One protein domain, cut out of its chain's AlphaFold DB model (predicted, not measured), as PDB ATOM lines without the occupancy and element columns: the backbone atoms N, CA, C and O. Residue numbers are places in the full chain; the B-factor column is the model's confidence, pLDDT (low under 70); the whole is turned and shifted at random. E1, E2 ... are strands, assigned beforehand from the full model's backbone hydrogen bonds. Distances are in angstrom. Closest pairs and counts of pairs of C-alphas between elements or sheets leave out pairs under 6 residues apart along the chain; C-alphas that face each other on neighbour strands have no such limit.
ATOM      1  N   ILE A 467     139.149 122.628 110.711       85.31
ATOM      2  CA  ILE A 467     139.365 121.876 111.948       85.31
ATOM      3  C   ILE A 467     138.908 122.751 113.116       85.31
ATOM      4  O   ILE A 467     139.405 123.865 113.292       85.31
ATOM      5  N   GLN A 468     137.978 122.252 113.927       86.81
ATOM      6  CA  GLN A 468     137.638 122.885 115.198       86.81
ATOM      7  C   GLN A 468     138.756 122.627 116.213       86.81
ATOM      8  O   GLN A 468     139.151 121.481 116.411       86.81
ATOM      9  N   MET A 469     139.254 123.678 116.862       82.88
ATOM     10  CA  MET A 469     140.149 123.560 118.013       82.88
ATOM     11  C   MET A 469     139.341 123.560 119.310       82.88
ATOM     12  O   MET A 469     138.369 124.312 119.436       82.88
ATOM     13  N   THR A 470     139.768 122.751 120.278       85.12
ATOM     14  CA  THR A 470     139.250 122.787 121.652       85.12
ATOM     15  C   THR A 470     140.076 123.746 122.511       85.12
ATOM     16  O   THR A 470     141.167 124.171 122.128       85.12
ATOM     17  N   GLU A 471     139.593 124.073 123.708       77.94
ATOM     18  CA  GLU A 471     140.340 124.897 124.669       77.94
ATOM     19  C   GLU A 471     141.664 124.230 125.094       77.94
ATOM     20  O   GLU A 471     142.682 124.902 125.247       77.94
ATOM     21  N   ASN A 472     141.706 122.893 125.141       78.00
ATOM     22  CA  ASN A 472     142.918 122.113 125.425       78.00
ATOM     23  C   ASN A 472     144.001 122.226 124.329       78.00
ATOM     24  O   ASN A 472     145.181 121.944 124.582       78.00
ATOM     25  N   ASP A 473     143.622 122.657 123.123       81.38
ATOM     26  CA  ASP A 473     144.535 122.883 122.001       81.38
ATOM     27  C   ASP A 473     145.074 124.324 121.950       81.38
ATOM     28  O   ASP A 473     146.029 124.596 121.216       81.38
ATOM     29  N   VAL A 474     144.501 125.251 122.730       79.94
ATOM     30  CA  VAL A 474     144.829 126.685 122.721       79.94
ATOM     31  C   VAL A 474     145.358 127.117 124.091       79.94
ATOM     32  O   VAL A 474     144.617 127.491 124.992       79.94
ATOM     33  N   THR A 475     146.682 127.116 124.251       81.94
ATOM     34  CA  THR A 475     147.337 127.490 125.519       81.94
ATOM     35  C   THR A 475     147.855 128.928 125.495       81.94
ATOM     36  O   THR A 475     148.528 129.322 124.546       81.94
ATOM     37  N   VAL A 476     147.598 129.726 126.535       77.56
ATOM     38  CA  VAL A 476     148.168 131.085 126.654       77.56
ATOM     39  C   VAL A 476     149.602 131.002 127.185       77.56
ATOM     40  O   VAL A 476     149.864 130.363 128.205       77.56
ATOM     41  N   ASN A 477     150.556 131.669 126.531       72.12
ATOM     42  CA  ASN A 477     151.907 131.812 127.067       72.12
ATOM     43  C   ASN A 477     151.924 132.868 128.184       72.12
ATOM     44  O   ASN A 477     151.957 134.066 127.904       72.12
ATOM     45  N   ALA A 478     151.977 132.428 129.443       65.19
ATOM     46  CA  ALA A 478     152.007 133.300 130.622       65.19
ATOM     47  C   ALA A 478     153.151 134.341 130.633       65.19
ATOM     48  O   ALA A 478     153.060 135.333 131.350       65.19
ATOM     49  N   ALA A 479     154.213 134.155 129.837       60.62
ATOM     50  CA  ALA A 479     155.318 135.110 129.726       60.62
ATOM     51  C   ALA A 479     155.127 136.195 128.644       60.62
ATOM     52  O   ALA A 479     155.893 137.156 128.628       60.62
ATOM     53  N   THR A 480     154.163 136.051 127.722       70.19
ATOM     54  CA  THR A 480     153.968 136.998 126.598       70.19
ATOM     55  C   THR A 480     152.509 137.323 126.260       70.19
ATOM     56  O   THR A 480     152.270 138.158 125.393       70.19
ATOM     57  N   GLY A 481     151.528 136.649 126.867       67.62
ATOM     58  CA  GLY A 481     150.104 136.754 126.513       67.62
ATOM     59  C   GLY A 481     149.731 136.141 125.153       67.62
ATOM     60  O   GLY A 481     148.554 136.092 124.805       67.62
ATOM     61  N   GLY A 482     150.705 135.657 124.374       74.94
ATOM     62  CA  GLY A 482     150.469 135.081 123.050       74.94
ATOM     63  C   GLY A 482     149.818 133.697 123.106       74.94
ATOM     64  O   GLY A 482     150.167 132.873 123.954       74.94
ATOM     65  N   LEU A 483     148.906 133.424 122.171       78.81
ATOM     66  CA  LEU A 483     148.284 132.107 122.016       78.81
ATOM     67  C   LEU A 483     149.263 131.107 121.387       78.81
ATOM     68  O   LEU A 483     149.908 131.390 120.375       78.81
ATOM     69  N   LYS A 484     149.347 129.917 121.980       81.69
ATOM     70  CA  LYS A 484     150.155 128.784 121.534       81.69
ATOM     71  C   LYS A 484     149.247 127.598 121.226       81.69
ATOM     72  O   LYS A 484     148.680 126.976 122.125       81.69
ATOM     73  N   PHE A 485     149.187 127.276 119.942       83.62
ATOM     74  CA  PHE A 485     148.349 126.232 119.364       83.62
ATOM     75  C   PHE A 485     149.033 124.858 119.392       83.62
ATOM     76  O   PHE A 485     150.230 124.746 119.106       83.62
ATOM     77  N   ARG A 486     148.268 123.808 119.692       80.81
ATOM     78  CA  ARG A 486     148.598 122.412 119.376       80.81
ATOM     79  C   ARG A 486     147.936 122.058 118.044       80.81
ATOM     80  O   ARG A 486     146.770 122.369 117.839       80.81
ATOM     81  N   VAL A 487     148.693 121.461 117.126       80.25
ATOM     82  CA  VAL A 487     148.239 121.142 115.760       80.25
ATOM     83  C   VAL A 487     148.871 119.820 115.329       80.25
ATOM     84  O   VAL A 487     150.059 119.610 115.583       80.25
ATOM     85  N   ASP A 488     148.105 118.935 114.683       77.81
ATOM     86  CA  ASP A 488     148.631 117.674 114.147       77.81
ATOM     87  C   ASP A 488     149.612 117.959 112.983       77.81
ATOM     88  O   ASP A 488     149.245 118.623 112.007       77.81
ATOM     89  N   PRO A 489     150.859 117.446 113.024       77.06
ATOM     90  CA  PRO A 489     151.791 117.529 111.902       77.06
ATOM     91  C   PRO A 489     151.236 117.042 110.551       77.06
ATOM     92  O   PRO A 489     151.711 117.496 109.513       77.06
ATOM     93  N   GLN A 490     150.240 116.150 110.540       72.44
ATOM     94  CA  GLN A 490     149.574 115.667 109.326       72.44
ATOM     95  C   GLN A 490     148.648 116.719 108.695       72.44
ATOM     96  O   GLN A 490     148.518 116.775 107.470       72.44
ATOM     97  N   THR A 491     148.017 117.580 109.500       73.25
ATOM     98  CA  THR A 491     147.089 118.601 108.992       73.25
ATOM     99  C   THR A 491     147.822 119.860 108.522       73.25
ATOM    100  O   THR A 491     147.328 120.544 107.623       73.25
ATOM    101  N   LEU A 492     149.044 120.117 109.010       70.81
ATOM    102  CA  LEU A 492     149.915 121.211 108.543       70.81
ATOM    103  C   LEU A 492     150.255 121.149 107.041       70.81
ATOM    104  O   LEU A 492     150.467 122.188 106.425       70.81
ATOM    105  N   SER A 493     150.281 119.961 106.429       64.50
ATOM    106  CA  SER A 493     150.530 119.795 104.985       64.50
ATOM    107  C   SER A 493     149.274 119.849 104.104       64.50
ATOM    108  O   SER A 493     149.372 119.616 102.902       64.50
ATOM    109  N   SER A 494     148.089 120.097 104.676       63.66
ATOM    110  CA  SER A 494     146.799 119.828 104.011       63.66
ATOM    111  C   SER A 494     145.988 121.060 103.580       63.66
ATOM    112  O   SER A 494     144.847 120.903 103.158       63.66
ATOM    113  N   ASN A 495     146.540 122.277 103.696       73.44
ATOM    114  CA  ASN A 495     145.837 123.559 103.471       73.44
ATOM    115  C   ASN A 495     144.531 123.746 104.283       73.44
ATOM    116  O   ASN A 495     143.744 124.645 103.985       73.44
ATOM    117  N   LYS A 496     144.298 122.934 105.323       82.44
ATOM    118  CA  LYS A 496     143.147 123.079 106.222       82.44
ATOM    119  C   LYS A 496     143.254 124.339 107.081       82.44
ATOM    120  O   LYS A 496     144.341 124.769 107.471       82.44
ATOM    121  N   MET A 497     142.091 124.898 107.386       84.81
ATOM    122  CA  MET A 497     141.915 126.058 108.256       84.81
ATOM    123  C   MET A 497     141.558 125.590 109.673       84.81
ATOM    124  O   MET A 497     141.055 124.484 109.848       84.81
ATOM    125  N   TYR A 498     141.791 126.427 110.680       88.62
ATOM    126  CA  TYR A 498     141.571 126.104 112.091       88.62
ATOM    127  C   TYR A 498     140.666 127.161 112.722       88.62
ATOM    128  O   TYR A 498     140.953 128.352 112.605       88.62
ATOM    129  N   ARG A 499     139.583 126.741 113.383       89.94
ATOM    130  CA  ARG A 499     138.684 127.626 114.138       89.94
ATOM    131  C   ARG A 499     138.994 127.528 115.632       89.94
ATOM    132  O   ARG A 499     138.983 126.432 116.183       89.94
ATOM    133  N   LEU A 500     139.256 128.662 116.280       87.56
ATOM    134  CA  LEU A 500     139.409 128.754 117.736       87.56
ATOM    135  C   LEU A 500     138.050 128.597 118.449       87.56
ATOM    136  O   LEU A 500     137.010 128.870 117.844       87.56
ATOM    137  N   PRO A 501     138.040 128.280 119.758       79.50
ATOM    138  CA  PRO A 501     136.855 128.434 120.609       79.50
ATOM    139  C   PRO A 501     136.236 129.847 120.551       79.50
ATOM    140  O   PRO A 501     135.021 129.986 120.606       79.50
ATOM    141  N   ASP A 502     137.049 130.891 120.338       79.25
ATOM    142  CA  ASP A 502     136.591 132.287 120.189       79.25
ATOM    143  C   ASP A 502     135.997 132.643 118.805       79.25
ATOM    144  O   ASP A 502     135.780 133.814 118.492       79.25
ATOM    145  N   GLY A 503     135.753 131.645 117.951       77.44
ATOM    146  CA  GLY A 503     135.122 131.807 116.639       77.44
ATOM    147  C   GLY A 503     136.054 132.270 115.512       77.44
ATOM    148  O   GLY A 503     135.696 132.111 114.340       77.44
ATOM    149  N   ARG A 504     137.261 132.777 115.812       84.62
ATOM    150  CA  ARG A 504     138.234 133.213 114.793       84.62
ATOM    151  C   ARG A 504     138.778 132.025 113.999       84.62
ATOM    152  O   ARG A 504     139.094 130.982 114.569       84.62
ATOM    153  N   ILE A 505     138.925 132.195 112.683       87.19
ATOM    154  CA  ILE A 505     139.462 131.176 111.772       87.19
ATOM    155  C   ILE A 505     140.813 131.631 111.219       87.19
ATOM    156  O   ILE A 505     140.926 132.721 110.651       87.19
ATOM    157  N   PHE A 506     141.834 130.782 111.329       86.75
ATOM    158  CA  PHE A 506     143.171 131.032 110.791       86.75
ATOM    159  C   PHE A 506     143.661 129.897 109.888       86.75
ATOM    160  O   PHE A 506     143.291 128.736 110.051       86.75
ATOM    161  N   ALA A 507     144.512 130.242 108.926       85.12
ATOM    162  CA  ALA A 507     145.284 129.290 108.134       85.12
ATOM    163  C   ALA A 507     146.732 129.252 108.642       85.12
ATOM    164  O   ALA A 507     147.238 130.250 109.164       85.12
ATOM    165  N   ILE A 508     147.399 128.107 108.484       85.88
ATOM    166  CA  ILE A 508     148.807 127.922 108.853       85.88
ATOM    167  C   ILE A 508     149.600 127.625 107.584       85.88
ATOM    168  O   ILE A 508     149.513 126.532 107.033       85.88
ATOM    169  N   ASN A 509     150.394 128.599 107.146       78.62
ATOM    170  CA  ASN A 509     151.205 128.495 105.938       78.62
ATOM    171  C   ASN A 509     152.678 128.273 106.306       78.62
ATOM    172  O   ASN A 509     153.170 128.817 107.298       78.62
ATOM    173  N   ALA A 510     153.410 127.500 105.502       77.31
ATOM    174  CA  ALA A 510     154.862 127.407 105.630       77.31
ATOM    175  C   ALA A 510     155.502 128.747 105.227       77.31
ATOM    176  O   ALA A 510     155.233 129.256 104.139       77.31
ATOM    177  N   ASN A 511     156.348 129.320 106.087       72.62
ATOM    178  CA  ASN A 511     156.987 130.607 105.822       72.62
ATOM    179  C   ASN A 511     158.385 130.378 105.212       72.62
ATOM    180  O   ASN A 511     159.287 129.959 105.939       72.62
TER     181      ASN A 511
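Overview. This is residues 467 to 511 of the 970 residues of the protein "DNA helicase" of Trichoplusia ni (UniProt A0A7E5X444). With little regular structure, this is two small strand hairpins joined by a long loop, E3 with the longer E4 and E1 with E2, whose turn, residues 477 to 482, sticks out. The printed part has 45 residues, 16 in four named strands, E1 to E4 along the chain: all strand, two antiparallel pairs. It is only just compact, close to loose: radius of gyration of the C-alphas 10.9 A, spans 30 by 23 by 15 A.

Arrangement. Look first at the hairpin of E3, residues 497 to 499, and E4, residues 504 to 510, antiparallel at 147 degrees; N 498 and O 506 are 2.8 A apart. Residues 467 to 468 pair parallel with 498 to 499. In the hairpin of E1, residues 474 to 476, and E2, residues 483 to 485, antiparallel at 146 degrees, N 484 and O 475 are 2.8 A apart. E1 and E2 are apart from E3 and E4.

Along the chain. Find C-alpha 474, where E1 begins, at (144.829, 126.685, 122.721); E4 runs 19.9 A to C-alpha 510 at (154.862, 127.407, 105.630).

Size, cuts and confidence. The printed part has no cut; 11 residues make the long link E2 to E3. Look for pLDDT under 70 at 478 to 479, 481 and 493 to 494.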